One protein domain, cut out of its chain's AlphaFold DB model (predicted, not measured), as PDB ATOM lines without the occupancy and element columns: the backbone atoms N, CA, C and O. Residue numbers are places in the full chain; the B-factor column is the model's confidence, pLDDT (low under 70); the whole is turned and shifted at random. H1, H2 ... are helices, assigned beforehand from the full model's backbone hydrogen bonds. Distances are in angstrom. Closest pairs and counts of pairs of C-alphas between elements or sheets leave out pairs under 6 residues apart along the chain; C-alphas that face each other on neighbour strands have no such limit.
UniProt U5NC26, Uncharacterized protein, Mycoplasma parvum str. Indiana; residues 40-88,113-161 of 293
ATOM      1  N   THR A  40     182.814 240.094  84.807       78.69
ATOM      2  CA  THR A  40     182.719 238.649  85.076       78.69
ATOM      3  C   THR A  40     182.816 238.335  86.568       78.69
ATOM      4  O   THR A  40     182.002 237.575  87.083       78.69
ATOM      5  N   VAL A  41     183.765 238.941  87.291       80.44
ATOM      6  CA  VAL A  41     183.905 238.745  88.746       80.44
ATOM      7  C   VAL A  41     182.663 239.240  89.484       80.44
ATOM      8  O   VAL A  41     182.174 238.559  90.379       80.44
ATOM      9  N   SER A  42     182.107 240.388  89.086       78.19
ATOM     10  CA  SER A  42     180.881 240.916  89.698       78.19
ATOM     11  C   SER A  42     179.684 239.989  89.469       78.19
ATOM     12  O   SER A  42     178.907 239.763  90.392       78.19
ATOM     13  N   GLN A  43     179.552 239.410  88.270       83.00
ATOM     14  CA  GLN A  43     178.524 238.403  87.981       83.00
ATOM     15  C   GLN A  43     178.722 237.132  88.811       83.00
ATOM     16  O   GLN A  43     177.757 236.618  89.369       83.00
ATOM     17  N   LEU A  44     179.961 236.658  88.946       80.50
ATOM     18  CA  LEU A  44     180.277 235.459  89.719       80.50
ATOM     19  C   LEU A  44     179.950 235.647  91.207       80.50
ATOM     20  O   LEU A  44     179.351 234.764  91.809       80.50
ATOM     21  N   VAL A  45     180.245 236.819  91.779       84.25
ATOM     22  CA  VAL A  45     179.854 237.163  93.159       84.25
ATOM     23  C   VAL A  45     178.331 237.181  93.321       84.25
ATOM     24  O   VAL A  45     177.823 236.655  94.304       84.25
ATOM     25  N   ILE A  46     177.589 237.733  92.353       84.38
ATOM     26  CA  ILE A  46     176.115 237.729  92.387       84.38
ATOM     27  C   ILE A  46     175.568 236.298  92.366       84.38
ATOM     28  O   ILE A  46     174.638 235.992  93.109       84.38
ATOM     29  N   GLU A  47     176.124 235.419  91.532       82.25
ATOM     30  CA  GLU A  47     175.690 234.019  91.474       82.25
ATOM     31  C   GLU A  47     176.073 233.237  92.740       82.25
ATOM     32  O   GLU A  47     175.245 232.489  93.255       82.25
ATOM     33  N   MET A  48     177.256 233.474  93.316       83.56
ATOM     34  CA  MET A  48     177.644 232.894  94.610       83.56
ATOM     35  C   MET A  48     176.723 233.343  95.754       83.56
ATOM     36  O   MET A  48     176.344 232.529  96.602       83.56
ATOM     37  N   ASP A  49     176.337 234.621  95.780       85.19
ATOM     38  CA  ASP A  49     175.390 235.156  96.764       85.19
ATOM     39  C   ASP A  49     174.015 234.471  96.620       85.19
ATOM     40  O   ASP A  49     173.430 234.035  97.611       85.19
ATOM     41  N   LYS A  50     173.516 234.300  95.384       87.75
ATOM     42  CA  LYS A  50     172.252 233.584  95.120       87.75
ATOM     43  C   LYS A  50     172.305 232.118  95.552       87.75
ATOM     44  O   LYS A  50     171.322 231.608  96.098       87.75
ATOM     45  N   GLU A  51     173.414 231.432  95.286       86.00
ATOM     46  CA  GLU A  51     173.614 230.039  95.693       86.00
ATOM     47  C   GLU A  51     173.610 229.914  97.220       86.00
ATOM     48  O   GLU A  51     172.895 229.074  97.772       86.00
ATOM     49  N   THR A  52     174.322 230.809  97.905       88.06
ATOM     50  CA  THR A  52     174.368 230.861  99.373       88.06
ATOM     51  C   THR A  52     172.970 231.050  99.971       88.06
ATOM     52  O   THR A  52     172.564 230.275 100.844       88.06
ATOM     53  N   ASP A  53     172.203 232.019  99.462       86.81
ATOM     54  CA  ASP A  53     170.830 232.284  99.912       86.81
ATOM     55  C   ASP A  53     169.902 231.074  99.656       86.81
ATOM     56  O   ASP A  53     169.065 230.717 100.493       86.81
ATOM     57  N   THR A  54     170.072 230.388  98.520       89.62
ATOM     58  CA  THR A  54     169.282 229.195  98.159       89.62
ATOM     59  C   THR A  54     169.574 228.014  99.089       89.62
ATOM     60  O   THR A  54     168.643 227.374  99.587       89.62
ATOM     61  N   ILE A  55     170.852 227.750  99.382       91.12
ATOM     62  CA  ILE A  55     171.276 226.698 100.321       91.12
ATOM     63  C   ILE A  55     170.718 226.973 101.721       91.12
ATOM     64  O   ILE A  55     170.263 226.052 102.408       91.12
ATOM     65  N   GLN A  56     170.705 228.238 102.148       90.88
ATOM     66  CA  GLN A  56     170.131 228.611 103.434       90.88
ATOM     67  C   GLN A  56     168.627 228.296 103.504       90.88
ATOM     68  O   GLN A  56     168.183 227.702 104.489       90.88
ATOM     69  N   ILE A  57     167.849 228.631 102.469       89.25
ATOM     70  CA  ILE A  57     166.416 228.290 102.404       89.25
ATOM     71  C   ILE A  57     166.210 226.776 102.460       89.25
ATOM     72  O   ILE A  57     165.354 226.303 103.210       89.25
ATOM     73  N   GLN A  58     167.010 226.009 101.717       89.75
ATOM     74  CA  GLN A  58     166.919 224.550 101.709       89.75
ATOM     75  C   GLN A  58     167.171 223.958 103.104       89.75
ATOM     76  O   GLN A  58     166.449 223.058 103.544       89.75
ATOM     77  N   LYS A  59     168.155 224.494 103.833       93.25
ATOM     78  CA  LYS A  59     168.435 224.086 105.211       93.25
ATOM     79  C   LYS A  59     167.262 224.403 106.145       93.25
ATOM     80  O   LYS A  59     166.823 223.522 106.880       93.25
ATOM     81  N   GLU A  60     166.715 225.618 106.075       92.06
ATOM     82  CA  GLU A  60     165.549 226.027 106.876       92.06
ATOM     83  C   GLU A  60     164.316 225.149 106.578       92.06
ATOM     84  O   GLU A  60     163.591 224.754 107.493       92.06
ATOM     85  N   GLN A  61     164.101 224.779 105.311       91.38
ATOM     86  CA  GLN A  61     163.030 223.867 104.906       91.38
ATOM     87  C   GLN A  61     163.204 222.471 105.521       91.38
ATOM     88  O   GLN A  61     162.241 221.894 106.038       91.38
ATOM     89  N   GLN A  62     164.420 221.921 105.482       92.94
ATOM     90  CA  GLN A  62     164.716 220.602 106.040       92.94
ATOM     91  C   GLN A  62     164.574 220.578 107.567       92.94
ATOM     92  O   GLN A  62     164.061 219.600 108.123       92.94
ATOM     93  N   GLU A  63     164.996 221.644 108.247       93.94
ATOM     94  CA  GLU A  63     164.836 221.805 109.693       93.94
ATOM     95  C   GLU A  63     163.354 221.852 110.092       93.94
ATOM     96  O   GLU A  63     162.936 221.104 110.982       93.94
ATOM     97  N   GLU A  64     162.537 222.651 109.396       92.12
ATOM     98  CA  GLU A  64     161.098 222.759 109.672       92.12
ATOM     99  C   GLU A  64     160.378 221.422 109.436       92.12
ATOM    100  O   GLU A  64     159.595 220.971 110.277       92.12
ATOM    101  N   PHE A  65     160.693 220.728 108.338       91.12
ATOM    102  CA  PHE A  65     160.129 219.406 108.063       91.12
ATOM    103  C   PHE A  65     160.517 218.380 109.134       91.12
ATOM    104  O   PHE A  65     159.669 217.628 109.623       91.12
ATOM    105  N   SER A  66     161.788 218.365 109.541       92.81
ATOM    106  CA  SER A  66     162.292 217.441 110.563       92.81
ATOM    107  C   SER A  66     161.628 217.684 111.918       92.81
ATOM    108  O   SER A  66     161.270 216.731 112.618       92.81
ATOM    109  N   LYS A  67     161.406 218.954 112.270       94.69
ATOM    110  CA  LYS A  67     160.689 219.354 113.480       94.69
ATOM    111  C   LYS A  67     159.227 218.914 113.446       94.69
ATOM    112  O   LYS A  67     158.762 218.268 114.379       94.69
ATOM    113  N   VAL A  68     158.500 219.203 112.366       93.69
ATOM    114  CA  VAL A  68     157.095 218.784 112.252       93.69
ATOM    115  C   VAL A  68     156.973 217.258 112.262       93.69
ATOM    116  O   VAL A  68     156.105 216.715 112.942       93.69
ATOM    117  N   SER A  69     157.870 216.548 111.574       91.44
ATOM    118  CA  SER A  69     157.890 215.083 111.567       91.44
ATOM    119  C   SER A  69     158.101 214.499 112.966       91.44
ATOM    120  O   SER A  69     157.385 213.573 113.348       91.44
ATOM    121  N   SER A  70     159.028 215.046 113.760       93.25
ATOM    122  CA  SER A  70     159.259 214.572 115.130       93.25
ATOM    123  C   SER A  70     158.057 214.829 116.044       93.25
ATOM    124  O   SER A  70     157.675 213.936 116.799       93.25
ATOM    125  N   GLU A  71     157.401 215.985 115.916       93.00
ATOM    126  CA  GLU A  71     156.188 216.316 116.670       93.00
ATOM    127  C   GLU A  71     154.993 215.418 116.306       93.00
ATOM    128  O   GLU A  71     154.172 215.114 117.175       93.00
ATOM    129  N   LEU A  72     154.890 214.970 115.049       94.06
ATOM    130  CA  LEU A  72     153.808 214.097 114.580       94.06
ATOM    131  C   LEU A  72     153.982 212.626 114.986       94.06
ATOM    132  O   LEU A  72     152.980 211.919 115.097       94.06
ATOM    133  N   LYS A  73     155.207 212.160 115.283       93.44
ATOM    134  CA  LYS A  73     155.470 210.759 115.683       93.44
ATOM    135  C   LYS A  73     154.610 210.294 116.857       93.44
ATOM    136  O   LYS A  73     154.117 209.171 116.851       93.44
ATOM    137  N   GLN A  74     154.376 211.161 117.841       93.69
ATOM    138  CA  GLN A  74     153.556 210.820 119.012       93.69
ATOM    139  C   GLN A  74     152.072 210.570 118.672       93.69
ATOM    140  O   GLN A  74     151.353 209.961 119.460       93.69
ATOM    141  N   TYR A  75     151.606 211.035 117.509       93.75
ATOM    142  CA  TYR A  75     150.224 210.900 117.046       93.75
ATOM    143  C   TYR A  75     150.066 209.855 115.935       93.75
ATOM    144  O   TYR A  75     148.942 209.605 115.501       93.75
ATOM    145  N   GLU A  76     151.160 209.232 115.487       92.50
ATOM    146  CA  GLU A  76     151.179 208.380 114.295       92.50
ATOM    147  C   GLU A  76     150.240 207.175 114.420       92.50
ATOM    148  O   GLU A  76     149.422 206.940 113.533       92.50
ATOM    149  N   SER A  77     150.301 206.439 115.533       94.31
ATOM    150  CA  SER A  77     149.447 205.261 115.743       94.31
ATOM    151  C   SER A  77     147.957 205.627 115.720       94.31
ATOM    152  O   SER A  77     147.174 205.020 114.988       94.31
ATOM    153  N   SER A  78     147.570 206.678 116.447       94.12
ATOM    154  CA  SER A  78     146.184 207.155 116.478       94.12
ATOM    155  C   SER A  78     145.737 207.683 115.116       94.12
ATOM    156  O   SER A  78     144.613 207.438 114.704       94.12
ATOM    157  N   PHE A  79     146.605 208.378 114.379       94.44
ATOM    158  CA  PHE A  79     146.292 208.845 113.029       94.44
ATOM    159  C   PHE A  79     146.098 207.690 112.038       94.44
ATOM    160  O   PHE A  79     145.171 207.715 111.227       94.44
ATOM    161  N   GLN A  80     146.929 206.647 112.116       91.75
ATOM    162  CA  GLN A  80     146.780 205.455 111.280       91.75
ATOM    163  C   GLN A  80     145.470 204.716 111.570       91.75
ATOM    164  O   GLN A  80     144.810 204.268 110.633       91.75
ATOM    165  N   ASN A  81     145.074 204.608 112.839       91.31
ATOM    166  CA  ASN A  81     143.797 203.999 113.209       91.31
ATOM    167  C   ASN A  81     142.614 204.845 112.727       91.31
ATOM    168  O   ASN A  81     141.741 204.319 112.037       91.31
ATOM    169  N   ALA A  82     142.661 206.164 112.948       90.75
ATOM    170  CA  ALA A  82     141.663 207.096 112.430       90.75
ATOM    171  C   ALA A  82     141.496 206.960 110.911       90.75
ATOM    172  O   ALA A  82     140.382 206.842 110.411       90.75
ATOM    173  N   SER A  83     142.609 206.890 110.176       87.62
ATOM    174  CA  SER A  83     142.612 206.752 108.716       87.62
ATOM    175  C   SER A  83     141.995 205.435 108.235       87.62
ATOM    176  O   SER A  83     141.449 205.390 107.139       87.62
ATOM    177  N   LYS A  84     142.067 204.348 109.017       85.44
ATOM    178  CA  LYS A  84     141.399 203.078 108.676       85.44
ATOM    179  C   LYS A  84     139.884 203.176 108.832       85.44
ATOM    180  O   LYS A  84     139.169 202.614 108.015       85.44
ATOM    181  N   VAL A  85     139.426 203.883 109.866       84.56
ATOM    182  CA  VAL A  85     137.999 204.090 110.159       84.56
ATOM    183  C   VAL A  85     137.364 205.090 109.189       84.56
ATOM    184  O   VAL A  85     136.211 204.928 108.811       84.56
ATOM    185  N   LEU A  86     138.116 206.120 108.800       83.56
ATOM    186  CA  LEU A  86     137.650 207.209 107.942       83.56
ATOM    187  C   LEU A  86     137.597 206.842 106.456       83.56
ATOM    188  O   LEU A  86     136.791 207.403 105.720       83.56
ATOM    189  N   LYS A  87     138.405 205.880 105.997       67.44
ATOM    190  CA  LYS A  87     138.339 205.441 104.599       67.44
ATOM    191  C   LYS A  87     136.899 205.085 104.219       67.44
ATOM    192  O   LYS A  87     136.262 204.347 104.971       67.44
ATOM    193  N   PRO A  88     136.399 205.579 103.074       54.53
ATOM    194  CA  PRO A  88     135.056 205.268 102.622       54.53
ATOM    195  C   PRO A  88     134.959 203.756 102.462       54.53
ATOM    196  O   PRO A  88     135.561 203.156 101.572       54.53
ATOM    197  N   GLN A 113     133.558 204.412 114.872       82.88
ATOM    198  CA  GLN A 113     133.601 205.574 115.753       82.88
ATOM    199  C   GLN A 113     135.046 205.969 115.998       82.88
ATOM    200  O   GLN A 113     135.852 205.151 116.427       82.88
ATOM    201  N   LEU A 114     135.348 207.246 115.770       87.75
ATOM    202  CA  LEU A 114     136.623 207.818 116.171       87.75
ATOM    203  C   LEU A 114     136.619 208.099 117.671       87.75
ATOM    204  O   LEU A 114     135.757 208.824 118.180       87.75
ATOM    205  N   SER A 115     137.621 207.577 118.363       91.81
ATOM    206  CA  SER A 115     137.963 207.977 119.722       91.81
ATOM    207  C   SER A 115     138.443 209.431 119.764       91.81
ATOM    208  O   SER A 115     138.924 209.990 118.775       91.81
ATOM    209  N   LYS A 116     138.379 210.060 120.941       93.31
ATOM    210  CA  LYS A 116     138.929 211.407 121.153       93.31
ATOM    211  C   LYS A 116     140.396 211.533 120.725       93.31
ATOM    212  O   LYS A 116     140.777 212.546 120.144       93.31
ATOM    213  N   GLN A 117     141.222 210.519 120.985       93.31
ATOM    214  CA  GLN A 117     142.640 210.553 120.619       93.31
ATOM    215  C   GLN A 117     142.849 210.498 119.098       93.31
ATOM    216  O   GLN A 117     143.731 211.180 118.582       93.31
ATOM    217  N   GLU A 118     142.012 209.747 118.383       94.12
ATOM    218  CA  GLU A 118     142.007 209.683 116.917       94.12
ATOM    219  C   GLU A 118     141.526 210.991 116.279       94.12
ATOM    220  O   GLU A 118     142.145 211.486 115.342       94.12
ATOM    221  N   LYS A 119     140.473 211.620 116.813       94.44
ATOM    222  CA  LYS A 119     140.048 212.953 116.341       94.44
ATOM    223  C   LYS A 119     141.145 213.991 116.562       94.44
ATOM    224  O   LYS A 119     141.457 214.781 115.672       94.44
ATOM    225  N   LYS A 120     141.775 213.953 117.741       95.44
ATOM    226  CA  LYS A 120     142.892 214.835 118.084       95.44
ATOM    227  C   LYS A 120     144.084 214.641 117.158       95.44
ATOM    228  O   LYS A 120     144.658 215.635 116.723       95.44
ATOM    229  N   SER A 121     144.453 213.402 116.833       96.44
ATOM    230  CA  SER A 121     145.552 213.169 115.897       96.44
ATOM    231  C   SER A 121     145.224 213.723 114.513       96.44
ATOM    232  O   SER A 121     146.045 214.454 113.970       96.44
ATOM    233  N   VAL A 122     144.022 213.492 113.973       95.88
ATOM    234  CA  VAL A 122     143.615 214.055 112.670       95.88
ATOM    235  C   VAL A 122     143.651 215.590 112.678       95.88
ATOM    236  O   VAL A 122     144.233 216.183 111.773       95.88
ATOM    237  N   SER A 123     143.110 216.231 113.721       95.50
ATOM    238  CA  SER A 123     143.146 217.696 113.897       95.50
ATOM    239  C   SER A 123     144.582 218.244 113.900       95.50
ATOM    240  O   SER A 123     144.897 219.200 113.188       95.50
ATOM    241  N   ILE A 124     145.491 217.597 114.640       96.19
ATOM    242  CA  ILE A 124     146.899 218.008 114.726       96.19
ATOM    243  C   ILE A 124     147.620 217.819 113.389       96.19
ATOM    244  O   ILE A 124     148.347 218.716 112.964       96.19
ATOM    245  N   TYR A 125     147.414 216.686 112.714       96.25
ATOM    246  CA  TYR A 125     147.981 216.448 111.385       96.25
ATOM    247  C   TYR A 125     147.533 217.529 110.395       96.25
ATOM    248  O   TYR A 125     148.377 218.108 109.715       96.25
ATOM    249  N   TYR A 126     146.244 217.874 110.391       95.44
ATOM    250  CA  TYR A 126     145.707 218.934 109.539       95.44
ATOM    251  C   TYR A 126     146.308 220.311 109.863       95.44
ATOM    252  O   TYR A 126     146.767 221.023 108.970       95.44
ATOM    253  N   GLN A 127     146.413 220.668 111.146       95.25
ATOM    254  CA  GLN A 127     147.054 221.918 111.563       95.25
ATOM    255  C   GLN A 127     148.519 221.995 111.103       95.25
ATOM    256  O   GLN A 127     148.981 223.041 110.639       95.25
ATOM    257  N   LYS A 128     149.271 220.895 111.232       94.56
ATOM    258  CA  LYS A 128     150.666 220.828 110.781       94.56
ATOM    259  C   LYS A 128     150.789 220.870 109.262       94.56
ATOM    260  O   LYS A 128     151.696 221.537 108.771       94.56
ATOM    261  N   TYR A 129     149.870 220.235 108.542       93.94
ATOM    262  CA  TYR A 129     149.779 220.319 107.088       93.94
ATOM    263  C   TYR A 129     149.603 221.772 106.622       93.94
ATOM    264  O   TYR A 129     150.408 222.245 105.823       93.94
ATOM    265  N   ILE A 130     148.655 222.522 107.198       92.38
ATOM    266  CA  ILE A 130     148.452 223.948 106.874       92.38
ATOM    267  C   ILE A 130     149.717 224.769 107.161       92.38
ATOM    268  O   ILE A 130     150.124 225.603 106.352       92.38
ATOM    269  N   ASN A 131     150.369 224.536 108.304       90.75
ATOM    270  CA  ASN A 131     151.600 225.252 108.647       90.75
ATOM    271  C   ASN A 131     152.717 224.993 107.625       90.75
ATOM    272  O   ASN A 131     153.377 225.940 107.196       90.75
ATOM    273  N   LEU A 132     152.907 223.735 107.212       91.12
ATOM    274  CA  LEU A 132     153.891 223.364 106.195       91.12
ATOM    275  C   LEU A 132     153.534 223.920 104.813       91.12
ATOM    276  O   LEU A 132     154.425 224.394 104.113       91.12
ATOM    277  N   LYS A 133     152.251 223.923 104.437       89.69
ATOM    278  CA  LYS A 133     151.746 224.534 103.200       89.69
ATOM    279  C   LYS A 133     152.078 226.029 103.148       89.69
ATOM    280  O   LYS A 133     152.723 226.480 102.206       89.69
ATOM    281  N   ASN A 134     151.772 226.768 104.216       88.31
ATOM    282  CA  ASN A 134     152.112 228.191 104.332       88.31
ATOM    283  C   ASN A 134     153.630 228.431 104.286       88.31
ATOM    284  O   ASN A 134     154.098 229.394 103.681       88.31
ATOM    285  N   LYS A 135     154.419 227.556 104.923       88.62
ATOM    286  CA  LYS A 135     155.885 227.638 104.895       88.62
ATOM    287  C   LYS A 135     156.462 227.345 103.515       88.62
ATOM    288  O   LYS A 135     157.391 228.030 103.104       88.62
ATOM    289  N   LYS A 136     155.898 226.381 102.782       89.06
ATOM    290  CA  LYS A 136     156.262 226.108 101.388       89.06
ATOM    291  C   LYS A 136     156.063 227.358 100.536       89.06
ATOM    292  O   LYS A 136     156.996 227.764  99.859       89.06
ATOM    293  N   GLU A 137     154.903 228.007 100.635       87.25
ATOM    294  CA  GLU A 137     154.622 229.263  99.921       87.25
ATOM    295  C   GLU A 137     155.612 230.382 100.296       87.25
ATOM    296  O   GLU A 137     156.106 231.094  99.420       87.25
ATOM    297  N   GLU A 138     155.958 230.511 101.583       88.44
ATOM    298  CA  GLU A 138     156.970 231.462 102.065       88.44
ATOM    299  C   GLU A 138     158.352 231.195 101.443       88.44
ATOM    300  O   GLU A 138     158.998 232.126 100.954       88.44
ATOM    301  N   PHE A 139     158.803 229.937 101.433       88.19
ATOM    302  CA  PHE A 139     160.084 229.550 100.841       88.19
ATOM    303  C   PHE A 139     160.092 229.739  99.320       88.19
ATOM    304  O   PHE A 139     161.039 230.320  98.794       88.19
ATOM    305  N   THR A 140     159.025 229.347  98.618       87.75
ATOM    306  CA  THR A 140     158.876 229.579  97.173       87.75
ATOM    307  C   THR A 140     158.958 231.071  96.845       87.75
ATOM    308  O   THR A 140     159.721 231.466  95.964       87.75
ATOM    309  N   GLY A 141     158.269 231.927  97.606       86.88
ATOM    310  CA  GLY A 141     158.332 233.377  97.413       86.88
ATOM    311  C   GLY A 141     159.726 233.972  97.656       86.88
ATOM    312  O   GLY A 141     160.120 234.923  96.976       86.88
ATOM    313  N   ARG A 142     160.505 233.421  98.598       86.81
ATOM    314  CA  ARG A 142     161.908 233.821  98.820       86.81
ATOM    315  C   ARG A 142     162.810 233.379  97.664       86.81
ATOM    316  O   ARG A 142     163.582 234.194  97.165       86.81
ATOM    317  N   LEU A 143     162.646 232.154  97.164       87.38
ATOM    318  CA  LEU A 143     163.387 231.649  95.999       87.38
ATOM    319  C   LEU A 143     163.113 232.474  94.731       87.38
ATOM    320  O   LEU A 143     164.035 232.783  93.975       87.38
ATOM    321  N   GLU A 144     161.869 232.902  94.512       87.50
ATOM    322  CA  GLU A 144     161.528 233.789  93.393       87.50
ATOM    323  C   GLU A 144     162.209 235.162  93.485       87.50
ATOM    324  O   GLU A 144     162.608 235.725  92.461       87.50
ATOM    325  N   LYS A 145     162.359 235.713  94.696       86.56
ATOM    326  CA  LYS A 145     163.083 236.974  94.919       86.56
ATOM    327  C   LYS A 145     164.570 236.827  94.607       86.56
ATOM    328  O   LYS A 145     165.107 237.668  93.887       86.56
ATOM    329  N   ILE A 146     165.188 235.732  95.051       86.50
ATOM    330  CA  ILE A 146     166.597 235.421  94.770       86.50
ATOM    331  C   ILE A 146     166.827 235.281  93.260       86.50
ATOM    332  O   ILE A 146     167.751 235.893  92.718       86.50
ATOM    333  N   LYS A 147     165.936 234.582  92.537       83.56
ATOM    334  CA  LYS A 147     165.980 234.504  91.061       83.56
ATOM    335  C   LYS A 147     165.958 235.884  90.395       83.56
ATOM    336  O   LYS A 147     166.635 236.086  89.392       83.56
ATOM    337  N   LYS A 148     165.221 236.842  90.964       84.31
ATOM    338  CA  LYS A 148     165.144 238.238  90.492       84.31
ATOM    339  C   LYS A 148     166.328 239.108  90.949       84.31
ATOM    340  O   LYS A 148     166.320 240.307  90.690       84.31
ATOM    341  N   GLY A 149     167.334 238.532  91.612       76.38
ATOM    342  CA  GLY A 149     168.513 239.248  92.112       76.38
ATOM    343  C   GLY A 149     168.258 240.060  93.385       76.38
ATOM    344  O   GLY A 149     169.069 240.911  93.742       76.38
ATOM    345  N   ILE A 150     167.137 239.822  94.068       78.25
ATOM    346  CA  ILE A 150     166.827 240.436  95.359       78.25
ATOM    347  C   ILE A 150     167.332 239.483  96.441       78.25
ATOM    348  O   ILE A 150     166.876 238.341  96.497       78.25
ATOM    349  N   ARG A 151     168.246 239.956  97.299       75.38
ATOM    350  CA  ARG A 151     168.762 239.172  98.432       75.38
ATOM    351  C   ARG A 151     167.636 238.625  99.292       75.38
ATOM    352  O   ARG A 151     166.597 239.279  99.462       75.38
ATOM    353  N   ASP A 152     167.879 237.452  99.863       73.50
ATOM    354  CA  ASP A 152     166.926 236.857 100.776       73.50
ATOM    355  C   ASP A 152     166.618 237.813 101.936       73.50
ATOM    356  O   ASP A 152     167.479 238.282 102.682       73.50
ATOM    357  N   SER A 153     165.337 238.122 102.075       69.62
ATOM    358  CA  SER A 153     164.820 238.866 103.203       69.62
ATOM    359  C   SER A 153     163.671 238.061 103.764       69.62
ATOM    360  O   SER A 153     162.626 237.917 103.120       69.62
ATOM    361  N   LYS A 154     163.844 237.602 105.008       68.31
ATOM    362  CA  LYS A 154     162.810 236.915 105.803       68.31
ATOM    363  C   LYS A 154     161.503 237.715 105.911       68.31
ATOM    364  O   LYS A 154     160.467 237.165 106.265       68.31
ATOM    365  N   ASN A 155     161.518 238.995 105.536       57.22
ATOM    366  CA  ASN A 155     160.358 239.879 105.469       57.22
ATOM    367  C   ASN A 155     159.609 239.751 104.128       57.22
ATOM    368  O   ASN A 155     159.241 240.744 103.494       57.22
ATOM    369  N   GLY A 156     159.398 238.517 103.664       55.28
ATOM    370  CA  GLY A 156     158.514 238.227 102.538       55.28
ATOM    371  C   GLY A 156     157.093 238.750 102.777       55.28
ATOM    372  O   GLY A 156     156.643 238.770 103.927       55.28
ATOM    373  N   PRO A 157     156.365 239.182 101.727       51.09
ATOM    374  CA  PRO A 157     154.942 239.452 101.876       51.09
ATOM    375  C   PRO A 157     154.271 238.183 102.409       51.09
ATOM    376  O   PRO A 157     154.366 237.122 101.796       51.09
ATOM    377  N   LYS A 158     153.628 238.279 103.578       53.25
ATOM    378  CA  LYS A 158     152.803 237.195 104.117       53.25
ATOM    379  C   LYS A 158     151.635 236.995 103.157       53.25
ATOM    380  O   LYS A 158     150.682 237.773 103.195       53.25
ATOM    381  N   ILE A 159     151.723 235.986 102.298       50.62
ATOM    382  CA  ILE A 159     150.629 235.609 101.405       50.62
ATOM    383  C   ILE A 159     149.435 235.222 102.290       50.62
ATOM    384  O   ILE A 159     149.552 234.451 103.243       50.62
ATOM    385  N   GLN A 160     148.294 235.870 102.053       49.88
ATOM    386  CA  GLN A 160     147.047 235.613 102.763       49.88
ATOM    387  C   GLN A 160     146.328 234.414 102.134       49.88
ATOM    388  O   GLN A 160     145.236 234.553 101.600       49.88
ATOM    389  N   THR A 161     146.859 233.205 102.277       51.84
ATOM    390  CA  THR A 161     146.115 231.948 102.033       51.84
ATOM    391  C   THR A 161     145.093 231.651 103.151       51.84
ATOM    392  O   THR A 161     144.574 230.553 103.306       51.84
TER     393      THR A 161
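What this domain is: This is residues 40 to 88 and 113 to 161 of the 293 residues of an uncharacterized protein of Mycoplasma parvum str. Indiana (UniProt U5NC26). Two long, straight helices, H1 and H3, lie side by side and run opposite ways, and the short helix H2 is set crosswise to them at the end where H1 finishes and H3 starts. At the other end, the first residues of H1, 40 to 45, stick out beyond H3, and after H3 a stretch with no named element, residues 148 to 161, turns back. The printed part has 98 residues with three named helices, H1, H2 and H3 in chain order, and no named strand; the class is all helix. The whole is a rod of 66 by 25 by 23 A, only just extended, close to loose, with a radius of gyration of the C-alphas of 19.0 A.

Where its parts are: H1, the longest helix, takes residues 40 to 73 and measures 49.6 A from C-alpha 40 at (182.719, 238.649, 85.076) to C-alpha 73 at (155.470, 210.759, 115.683). H3 takes residues 116 to 147 and measures 46.6 A, ending with C-alpha 147 at (165.980, 234.504, 91.061). H2 takes residues 76 to 86.

How they stand to each other: H1 touches H3 at a shallow tilt of 1 degrees, and they run opposite ways; their closest C-alphas, those of Lys 50 and Ile 146, are 6.0 A apart. H3 touches H2 with residues 117 to 125 alone, about perpendicular at 75 degrees; their closest C-alphas, those of Ser 78 and Glu 118, are 4.9 A apart. H1 and H2 meet only through their link, a tight one of 2 residues. In H1, H2 and H3 every O i to N i+4 pair is within hydrogen-bond range.

The domain as a whole: The two C-alphas farthest apart, those of Thr 40 and Gln 113, are 66.7 A apart. Residues 89 to 112 are not printed, and C-alphas 88 and 113 are 13.2 A apart across this cut, which lies in the link from H2 to H3. The mean pLDDT of the printed part is 85.6; residues 87 to 88 and 153 to 161 are under 70.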